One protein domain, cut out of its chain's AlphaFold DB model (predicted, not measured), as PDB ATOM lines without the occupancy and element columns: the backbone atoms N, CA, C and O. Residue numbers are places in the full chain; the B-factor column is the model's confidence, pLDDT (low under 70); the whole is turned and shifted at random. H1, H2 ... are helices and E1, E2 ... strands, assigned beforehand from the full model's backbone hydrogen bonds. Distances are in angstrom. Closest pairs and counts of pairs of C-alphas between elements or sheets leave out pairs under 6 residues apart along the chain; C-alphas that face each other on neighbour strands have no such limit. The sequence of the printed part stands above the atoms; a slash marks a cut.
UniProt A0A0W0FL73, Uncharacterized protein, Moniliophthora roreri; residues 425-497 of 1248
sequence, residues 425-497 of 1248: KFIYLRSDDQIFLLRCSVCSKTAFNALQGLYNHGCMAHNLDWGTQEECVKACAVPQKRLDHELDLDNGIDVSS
ATOM      1  N   LYS A 425     136.743  94.782  50.175       65.88
ATOM      2  CA  LYS A 425     136.456  95.461  51.448       65.88
ATOM      3  C   LYS A 425     135.083  96.124  51.500       65.88
ATOM      4  O   LYS A 425     134.663  96.500  52.589       65.88
ATOM      5  N   PHE A 426     134.422  96.327  50.364       77.62
ATOM      6  CA  PHE A 426     133.146  97.041  50.267       77.62
ATOM      7  C   PHE A 426     132.373  96.657  48.999       77.62
ATOM      8  O   PHE A 426     132.897  95.987  48.107       77.62
ATOM      9  N   ILE A 427     131.116  97.100  48.925       87.12
ATOM     10  CA  ILE A 427     130.184  96.816  47.829       87.12
ATOM     11  C   ILE A 427     129.659  98.144  47.273       87.12
ATOM     12  O   ILE A 427     129.355  99.055  48.046       87.12
ATOM     13  N   TYR A 428     129.548  98.265  45.952       84.25
ATOM     14  CA  TYR A 428     129.059  99.471  45.284       84.25
ATOM     15  C   TYR A 428     128.140  99.150  44.096       84.25
ATOM     16  O   TYR A 428     128.051  98.008  43.646       84.25
ATOM     17  N   LEU A 429     127.448 100.175  43.599       82.62
ATOM     18  CA  LEU A 429     126.748 100.169  42.315       82.62
ATOM     19  C   LEU A 429     127.285 101.297  41.436       82.62
ATOM     20  O   LEU A 429     127.657 102.364  41.934       82.62
ATOM     21  N   ARG A 430     127.268 101.069  40.127       78.38
ATOM     22  CA  ARG A 430     127.562 102.058  39.086       78.38
ATOM     23  C   ARG A 430     126.313 102.293  38.240       78.38
ATOM     24  O   ARG A 430     125.653 101.327  37.860       78.38
ATOM     25  N   SER A 431     125.988 103.552  37.956       72.25
ATOM     26  CA  SER A 431     124.889 103.930  37.059       72.25
ATOM     27  C   SER A 431     125.235 105.235  36.344       72.25
ATOM     28  O   SER A 431     125.363 106.270  36.994       72.25
ATOM     29  N   ASP A 432     125.430 105.113  35.029       59.31
ATOM     30  CA  ASP A 432     125.599 106.076  33.924       59.31
ATOM     31  C   ASP A 432     126.528 107.298  34.076       59.31
ATOM     32  O   ASP A 432     127.168 107.659  33.095       59.31
ATOM     33  N   ASP A 433     126.684 107.884  35.264       61.78
ATOM     34  CA  ASP A 433     127.811 108.777  35.607       61.78
ATOM     35  C   ASP A 433     128.080 108.880  37.132       61.78
ATOM     36  O   ASP A 433     128.824 109.742  37.602       61.78
ATOM     37  N   GLN A 434     127.455 108.024  37.959       70.62
ATOM     38  CA  GLN A 434     127.563 108.064  39.425       70.62
ATOM     39  C   GLN A 434     127.877 106.694  40.045       70.62
ATOM     40  O   GLN A 434     127.453 105.639  39.565       70.62
ATOM     41  N   ILE A 435     128.612 106.734  41.163       80.38
ATOM     42  CA  ILE A 435     128.932 105.574  42.002       80.38
ATOM     43  C   ILE A 435     128.196 105.709  43.338       80.38
ATOM     44  O   ILE A 435     128.305 106.725  44.031       80.38
ATOM     45  N   PHE A 436     127.477 104.652  43.709       81.31
ATOM     46  CA  PHE A 436     126.758 104.538  44.972       81.31
ATOM     47  C   PHE A 436     127.452 103.505  45.856       81.31
ATOM     48  O   PHE A 436     127.530 102.330  45.502       81.31
ATOM     49  N   LEU A 437     127.946 103.928  47.018       85.38
ATOM     50  CA  LEU A 437     128.535 103.015  47.998       85.38
ATOM     51  C   LEU A 437     127.420 102.428  48.869       85.38
ATOM     52  O   LEU A 437     126.611 103.180  49.419       85.38
ATOM     53  N   LEU A 438     127.382 101.102  49.023       85.38
ATOM     54  CA  LEU A 438     126.436 100.447  49.926       85.38
ATOM     55  C   LEU A 438     126.974 100.463  51.359       85.38
ATOM     56  O   LEU A 438     128.010  99.863  51.659       85.38
ATOM     57  N   ARG A 439     126.236 101.109  52.263       86.06
ATOM     58  CA  ARG A 439     126.491 101.080  53.710       86.06
ATOM     59  C   ARG A 439     125.200 100.851  54.480       86.06
ATOM     60  O   ARG A 439     124.156 101.357  54.088       86.06
ATOM     61  N   CYS A 440     125.264 100.123  55.593       87.69
ATOM     62  CA  CYS A 440     124.083  99.908  56.431       87.69
ATOM     63  C   CYS A 440     123.515 101.250  56.921       87.69
ATOM     64  O   CYS A 440     124.252 102.057  57.489       87.69
ATOM     65  N   SER A 441     122.215 101.475  56.725       81.94
ATOM     66  CA  SER A 441     121.533 102.737  57.043       81.94
ATOM     67  C   SER A 441     121.618 103.148  58.521       81.94
ATOM     68  O   SER A 441     121.609 104.339  58.813       81.94
ATOM     69  N   VAL A 442     121.744 102.183  59.442       83.62
ATOM     70  CA  VAL A 442     121.800 102.427  60.896       83.62
ATOM     71  C   VAL A 442     123.237 102.598  61.400       83.62
ATOM     72  O   VAL A 442     123.558 103.619  62.001       83.62
ATOM     73  N   CYS A 443     124.134 101.637  61.151       84.31
ATOM     74  CA  CYS A 443     125.502 101.672  61.695       84.31
ATOM     75  C   CYS A 443     126.573 102.225  60.734       84.31
ATOM     76  O   CYS A 443     127.748 102.264  61.091       84.31
ATOM     77  N   SER A 444     126.206 102.609  59.505       82.69
ATOM     78  CA  SER A 444     127.113 103.081  58.438       82.69
ATOM     79  C   SER A 444     128.268 102.138  58.058       82.69
ATOM     80  O   SER A 444     129.168 102.531  57.315       82.69
ATOM     81  N   LYS A 445     128.241 100.873  58.497       82.12
ATOM     82  CA  LYS A 445     129.231  99.857  58.116       82.12
ATOM     83  C   LYS A 445     129.196  99.611  56.603       82.12
ATOM     84  O   LYS A 445     128.123  99.459  56.029       82.12
ATOM     85  N   THR A 446     130.376  99.526  55.990       79.19
ATOM     86  CA  THR A 446     130.603  99.232  54.557       79.19
ATOM     87  C   THR A 446     131.236  97.858  54.313       79.19
ATOM     88  O   THR A 446     131.162  97.326  53.208       79.19
ATOM     89  N   ALA A 447     131.856  97.270  55.344       78.06
ATOM     90  CA  ALA A 447     132.640  96.041  55.248       78.06
ATOM     91  C   ALA A 447     131.768  94.776  55.133       78.06
ATOM     92  O   ALA A 447     131.485  94.112  56.138       78.06
ATOM     93  N   PHE A 448     131.370  94.453  53.898       79.12
ATOM     94  CA  PHE A 448     130.611  93.257  53.522       79.12
ATOM     95  C   PHE A 448     131.161  92.626  52.238       79.12
ATOM     96  O   PHE A 448     131.588  93.326  51.326       79.12
ATOM     97  N   ASN A 449     131.089  91.295  52.155       79.31
ATOM     98  CA  ASN A 449     131.647  90.518  51.040       79.31
ATOM     99  C   ASN A 449     130.587  90.115  49.988       79.31
ATOM    100  O   ASN A 449     130.933  89.510  48.980       79.31
ATOM    101  N   ALA A 450     129.301  90.361  50.261       82.56
ATOM    102  CA  ALA A 450     128.164  90.063  49.385       82.56
ATOM    103  C   ALA A 450     126.914  90.829  49.857       82.56
ATOM    104  O   ALA A 450     126.766  91.069  51.060       82.56
ATOM    105  N   LEU A 451     125.986  91.150  48.945       81.94
ATOM    106  CA  LEU A 451     124.760  91.907  49.254       81.94
ATOM    107  C   LEU A 451     123.903  91.236  50.344       81.94
ATOM    108  O   LEU A 451     123.438  91.905  51.262       81.94
ATOM    109  N   GLN A 452     123.773  89.903  50.316       82.88
ATOM    110  CA  GLN A 452     123.048  89.153  51.352       82.88
ATOM    111  C   GLN A 452     123.664  89.324  52.756       82.88
ATOM    112  O   GLN A 452     122.958  89.237  53.757       82.88
ATOM    113  N   GLY A 453     124.969  89.604  52.851       84.44
ATOM    114  CA  GLY A 453     125.639  89.888  54.123       84.44
ATOM    115  C   GLY A 453     125.260  91.248  54.716       84.44
ATOM    116  O   GLY A 453     125.172  91.370  55.935       84.44
ATOM    117  N   LEU A 454     124.990  92.245  53.866       84.25
ATOM    118  CA  LEU A 454     124.445  93.546  54.270       84.25
ATOM    119  C   LEU A 454     122.973  93.413  54.694       84.25
ATOM    120  O   LEU A 454     122.610  93.895  55.766       84.25
ATOM    121  N   TYR A 455     122.168  92.688  53.907       85.00
ATOM    122  CA  TYR A 455     120.766  92.382  54.217       85.00
ATOM    123  C   TYR A 455     120.629  91.700  55.588       85.00
ATOM    124  O   TYR A 455     120.035  92.257  56.508       85.00
ATOM    125  N   ASN A 456     121.280  90.544  55.772       85.81
ATOM    126  CA  ASN A 456     121.226  89.778  57.024       85.81
ATOM    127  C   ASN A 456     121.732  90.588  58.227       85.81
ATOM    128  O   ASN A 456     121.260  90.391  59.343       85.81
ATOM    129  N   HIS A 457     122.696  91.491  58.021       88.44
ATOM    130  CA  HIS A 457     123.182  92.364  59.082       88.44
ATOM    131  C   HIS A 457     122.135  93.401  59.507       88.44
ATOM    132  O   HIS A 457     121.935  93.573  60.707       88.44
ATOM    133  N   GLY A 458     121.445  94.051  58.565       83.56
ATOM    134  CA  GLY A 458     120.363  94.983  58.894       83.56
ATOM    135  C   GLY A 458     119.211  94.298  59.629       83.56
ATOM    136  O   GLY A 458     118.802  94.773  60.687       83.56
ATOM    137  N   CYS A 459     118.755  93.142  59.139       83.75
ATOM    138  CA  CYS A 459     117.672  92.399  59.783       83.75
ATOM    139  C   CYS A 459     118.060  91.907  61.191       83.75
ATOM    140  O   CYS A 459     117.311  92.126  62.133       83.75
ATOM    141  N   MET A 460     119.236  91.285  61.374       84.50
ATOM    142  CA  MET A 460     119.585  90.639  62.656       84.50
ATOM    143  C   MET A 460     120.265  91.548  63.691       84.50
ATOM    144  O   MET A 460     120.226  91.231  64.876       84.50
ATOM    145  N   ALA A 461     120.944  92.627  63.283       84.75
ATOM    146  CA  ALA A 461     121.638  93.526  64.217       84.75
ATOM    147  C   ALA A 461     120.868  94.825  64.500       84.75
ATOM    148  O   ALA A 461     121.190  95.520  65.465       84.75
ATOM    149  N   HIS A 462     119.887  95.166  63.657       83.38
ATOM    150  CA  HIS A 462     119.156  96.434  63.719       83.38
ATOM    151  C   HIS A 462     117.634  96.290  63.532       83.38
ATOM    152  O   HIS A 462     116.957  97.312  63.491       83.38
ATOM    153  N   ASN A 463     117.099  95.062  63.436       81.31
ATOM    154  CA  ASN A 463     115.679  94.766  63.190       81.31
ATOM    155  C   ASN A 463     115.092  95.572  62.012       81.31
ATOM    156  O   ASN A 463     114.016  96.158  62.110       81.31
ATOM    157  N   LEU A 464     115.837  95.645  60.904       82.12
ATOM    158  CA  LEU A 464     115.383  96.301  59.677       82.12
ATOM    159  C   LEU A 464     114.587  95.319  58.808       82.12
ATOM    160  O   LEU A 464     115.166  94.467  58.128       82.12
ATOM    161  N   ASP A 465     113.266  95.484  58.810       75.44
ATOM    162  CA  ASP A 465     112.321  94.700  58.009       75.44
ATOM    163  C   ASP A 465     112.292  95.176  56.545       75.44
ATOM    164  O   ASP A 465     111.368  95.849  56.085       75.44
ATOM    165  N   TRP A 466     113.338  94.835  55.792       80.19
ATOM    166  CA  TRP A 466     113.326  94.925  54.330       80.19
ATOM    167  C   TRP A 466     112.564  93.727  53.747       80.19
ATOM    168  O   TRP A 466     112.895  92.585  54.054       80.19
ATOM    169  N   GLY A 467     111.574  93.961  52.881       66.12
ATOM    170  CA  GLY A 467     110.825  92.888  52.215       66.12
ATOM    171  C   GLY A 467     111.568  92.280  51.021       66.12
ATOM    172  O   GLY A 467     111.273  91.161  50.599       66.12
ATOM    173  N   THR A 468     112.542  93.005  50.464       73.50
ATOM    174  CA  THR A 468     113.336  92.588  49.301       73.50
ATOM    175  C   THR A 468     114.795  93.052  49.381       73.50
ATOM    176  O   THR A 468     115.134  94.039  50.037       73.50
ATOM    177  N   GLN A 469     115.680  92.379  48.634       75.31
ATOM    178  CA  GLN A 469     117.054  92.859  48.418       75.31
ATOM    179  C   GLN A 469     117.091  94.234  47.723       75.31
ATOM    180  O   GLN A 469     118.016  95.008  47.955       75.31
ATOM    181  N   GLU A 470     116.088  94.556  46.902       77.94
ATOM    182  CA  GLU A 470     115.969  95.847  46.215       77.94
ATOM    183  C   GLU A 470     115.713  97.000  47.201       77.94
ATOM    184  O   GLU A 470     116.374  98.034  47.125       77.94
ATOM    185  N   GLU A 471     114.823  96.811  48.179       79.00
ATOM    186  CA  GLU A 471     114.581  97.783  49.257       79.00
ATOM    187  C   GLU A 471     115.820  97.966  50.142       79.00
ATOM    188  O   GLU A 471     116.167  99.096  50.485       79.00
ATOM    189  N   CYS A 472     116.550  96.883  50.436       82.38
ATOM    190  CA  CYS A 472     117.849  96.956  51.112       82.38
ATOM    191  C   CYS A 472     118.871  97.785  50.311       82.38
ATOM    192  O   CYS A 472     119.591  98.590  50.901       82.38
ATOM    193  N   VAL A 473     118.941  97.627  48.982       83.31
ATOM    194  CA  VAL A 473     119.805  98.450  48.112       83.31
ATOM    195  C   VAL A 473     119.356  99.911  48.137       83.31
ATOM    196  O   VAL A 473     120.174 100.781  48.435       83.31
ATOM    197  N   LYS A 474     118.065 100.188  47.911       80.12
ATOM    198  CA  LYS A 474     117.485 101.544  47.930       80.12
ATOM    199  C   LYS A 474     117.711 102.263  49.272       80.12
ATOM    200  O   LYS A 474     117.979 103.458  49.273       80.12
ATOM    201  N   ALA A 475     117.665 101.547  50.398       80.12
ATOM    202  CA  ALA A 475     117.900 102.102  51.736       80.12
ATOM    203  C   ALA A 475     119.388 102.258  52.120       80.12
ATOM    204  O   ALA A 475     119.699 103.027  53.028       80.12
ATOM    205  N   CYS A 476     120.303 101.525  51.475       82.56
ATOM    206  CA  CYS A 476     121.733 101.501  51.823       82.56
ATOM    207  C   CYS A 476     122.650 102.211  50.809       82.56
ATOM    208  O   CYS A 476     123.831 102.413  51.100       82.56
ATOM    209  N   ALA A 477     122.153 102.555  49.618       84.62
ATOM    210  CA  ALA A 477     122.924 103.202  48.560       84.62
ATOM    211  C   ALA A 477     123.129 104.699  48.841       84.62
ATOM    212  O   ALA A 477     122.168 105.458  48.953       84.62
ATOM    213  N   VAL A 478     124.388 105.145  48.911       80.88
ATOM    214  CA  VAL A 478     124.734 106.559  49.138       80.88
ATOM    215  C   VAL A 478     125.593 107.096  47.984       80.88
ATOM    216  O   VAL A 478     126.650 106.520  47.717       80.88
ATOM    217  N   PRO A 479     125.178 108.184  47.297       77.19
ATOM    218  CA  PRO A 479     125.903 108.734  46.150       77.19
ATOM    219  C   PRO A 479     127.194 109.443  46.571       77.19
ATOM    220  O   PRO A 479     127.174 110.377  47.380       77.19
ATOM    221  N   GLN A 480     128.319 109.051  45.976       72.75
ATOM    222  CA  GLN A 480     129.628 109.633  46.268       72.75
ATOM    223  C   GLN A 480     129.880 110.880  45.401       72.75
ATOM    224  O   GLN A 480     130.403 110.797  44.294       72.75
ATOM    225  N   LYS A 481     129.525 112.069  45.910       56.06
ATOM    226  CA  LYS A 481     129.579 113.353  45.167       56.06
ATOM    227  C   LYS A 481     130.981 113.952  44.928       56.06
ATOM    228  O   LYS A 481     131.076 115.095  44.486       56.06
ATOM    229  N   ARG A 482     132.065 113.230  45.225       50.38
ATOM    230  CA  ARG A 482     133.450 113.685  45.007       50.38
ATOM    231  C   ARG A 482     134.356 112.531  44.597       50.38
ATOM    232  O   ARG A 482     134.459 111.539  45.316       50.38
ATOM    233  N   LEU A 483     135.050 112.722  43.476       54.59
ATOM    234  CA  LEU A 483     136.148 111.888  42.974       54.59
ATOM    235  C   LEU A 483     137.478 112.241  43.675       54.59
ATOM    236  O   LEU A 483     138.524 112.364  43.043       54.59
ATOM    237  N   ASP A 484     137.428 112.407  44.998       42.81
ATOM    238  CA  ASP A 484     138.614 112.607  45.831       42.81
ATOM    239  C   ASP A 484     139.282 111.221  46.024       42.81
ATOM    240  O   ASP A 484     138.607 110.241  46.355       42.81
ATOM    241  N   HIS A 485     140.587 111.104  45.750       52.56
ATOM    242  CA  HIS A 485     141.306 109.819  45.738       52.56
ATOM    243  C   HIS A 485     141.260 109.082  47.094       52.56
ATOM    244  O   HIS A 485     141.770 109.618  48.069       52.56
ATOM    245  N   GLU A 486     140.736 107.842  47.113       53.41
ATOM    246  CA  GLU A 486     141.263 106.668  47.865       53.41
ATOM    247  C   GLU A 486     140.340 105.422  47.828       53.41
ATOM    248  O   GLU A 486     140.739 104.346  48.278       53.41
ATOM    249  N   LEU A 487     139.129 105.505  47.254       57.47
ATOM    250  CA  LEU A 487     138.292 104.317  47.010       57.47
ATOM    251  C   LEU A 487     138.849 103.462  45.858       57.47
ATOM    252  O   LEU A 487     138.437 103.580  44.708       57.47
ATOM    253  N   ASP A 488     139.786 102.585  46.210       63.50
ATOM    254  CA  ASP A 488     140.358 101.527  45.374       63.50
ATOM    255  C   ASP A 488     139.274 100.533  44.907       63.50
ATOM    256  O   ASP A 488     138.913  99.591  45.620       63.50
ATOM    257  N   LEU A 489     138.709 100.783  43.719       66.12
ATOM    258  CA  LEU A 489     137.583 100.025  43.158       66.12
ATOM    259  C   LEU A 489     137.934  98.568  42.824       66.12
ATOM    260  O   LEU A 489     137.026  97.735  42.825       66.12
ATOM    261  N   ASP A 490     139.216  98.243  42.623       62.72
ATOM    262  CA  ASP A 490     139.702  96.867  42.425       62.72
ATOM    263  C   ASP A 490     139.585  96.031  43.717       62.72
ATOM    264  O   ASP A 490     139.569  94.798  43.686       62.72
ATOM    265  N   ASN A 491     139.452  96.698  44.869       67.19
ATOM    266  CA  ASN A 491     139.137  96.111  46.172       67.19
ATOM    267  C   ASN A 491     137.633  96.207  46.533       67.19
ATOM    268  O   ASN A 491     137.267  95.965  47.690       67.19
ATOM    269  N   GLY A 492     136.751  96.539  45.584       69.12
ATOM    270  CA  GLY A 492     135.294  96.594  45.764       69.12
ATOM    271  C   GLY A 492     134.534  95.598  44.879       69.12
ATOM    272  O   GLY A 492     135.053  95.115  43.876       69.12
ATOM    273  N   ILE A 493     133.285  95.289  45.237       75.50
ATOM    274  CA  ILE A 493     132.386  94.444  44.429       75.50
ATOM    275  C   ILE A 493     131.291  95.315  43.805       75.50
ATOM    276  O   ILE A 493     130.494  95.905  44.536       75.50
ATOM    277  N   ASP A 494     131.238  95.363  42.471       78.56
ATOM    278  CA  ASP A 494     130.153  96.005  41.718       78.56
ATOM    279  C   ASP A 494     128.939  95.064  41.630       78.56
ATOM    280  O   ASP A 494     129.056  93.914  41.196       78.56
ATOM    281  N   VAL A 495     127.770  95.539  42.061       72.69
ATOM    282  CA  VAL A 495     126.510  94.776  42.044       72.69
ATOM    283  C   VAL A 495     125.630  95.119  40.836       72.69
ATOM    284  O   VAL A 495     124.749  94.327  40.507       72.69
ATOM    285  N   SER A 496     125.904  96.203  40.098       64.56
ATOM    286  CA  SER A 496     125.136  96.567  38.890       64.56
ATOM    287  C   SER A 496     125.248  95.523  37.771       64.56
ATOM    288  O   SER A 496     124.344  95.396  36.952       64.56
ATOM    289  N   SER A 497     126.348  94.760  37.728       51.97
ATOM    290  CA  SER A 497     126.635  93.796  36.652       51.97
ATOM    291  C   SER A 497     126.114  92.371  36.900       51.97
ATOM    292  O   SER A 497     126.227  91.527  36.008       51.97
TER     293      SER A 497
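AT A GLANCE: This is residues 425 to 497 of the 1248 residues of an uncharacterized protein of Moniliophthora roreri (UniProt A0A0W0FL73). A small four-strand sheet, twisted by 102 degrees from edge to edge, makes one end of an elongated domain, and two short helices make the other. H2 stands up from the sheet and leads straight into edge strand E3, while H1 is set steeply to H2 and only grazes the sheet; a long loop, residues 480 to 491, swings out at the end away from the helices. The printed part has 73 residues, with two named helices and four named strands in the order E1, E2, H1, H2, E3, E4. The sheet is mixed, in the order E3, E2, E1, E4, and the class is mixed, helices and strands. The whole is compact, with a radius of gyration of the C-alphas of 12.0 A and spans of 34 by 21 by 20 A.

IN THESE COORDINATES: E1, residues 426 to 431, begins with C-alpha 426 at (133.146, 97.041, 50.267) and is 17.0 A long. E2 is residues 434 to 438, 13.0 A. H1, residues 451 to 462, is 16.2 A long and begins with C-alpha 451 at (124.760, 91.907, 49.254). H2 is residues 469 to 476, 10.4 A, and E3 is residues 477 to 479, 6.7 A. E4, residues 492 to 494, is 6.6 A long and ends with C-alpha 494 at (130.153, 96.005, 41.718).

HOW THE PARTS SIT: E1 and E2 form an antiparallel hairpin at 149 degrees, with N 429 and O 436 at 2.9 A. E1 is staggered: it pairs with E2 over residues 428 to 431 and with E4 over residues 426 to 428. E1 and E4 are parallel at 38 degrees, with N 428 and O 493 at 2.9 A. E3 and E2 are antiparallel at 142 degrees, with N 478 and O 437 at 3.0 A. E2 and E4 are apart. H2 is on the sheet, over E3, at a height over the sheet of 8.4 A, on a local plane only just fixed by 6 C-alphas; it stands up from the sheet at 65 degrees. The closest C-alphas of H2 and E2, Cys 476 and Leu 438, are 5.2 A apart. H1 only grazes the sheet, with residues 451 to 454. H1 touches H2 with residues 451 to 455 alone, at a steep tilt of 67 degrees, the same way; their closest C-alphas, Tyr 455 and Cys 472, are 6.3 A apart. In H1 and H2 every O i to N i+4 pair is within hydrogen-bond range.

THE WHOLE: The two C-alphas farthest apart, Gly 467 and His 485, are 35.5 A apart. The printed part has no cut. The links E2 to H1 and E3 to E4 are long, 12 residues each. Mean pLDDT of the printed part is 75.7; it is under 70 at residue 425, residues 432 to 433, residue 467, residues 481 to 492 and residues 496 to 497.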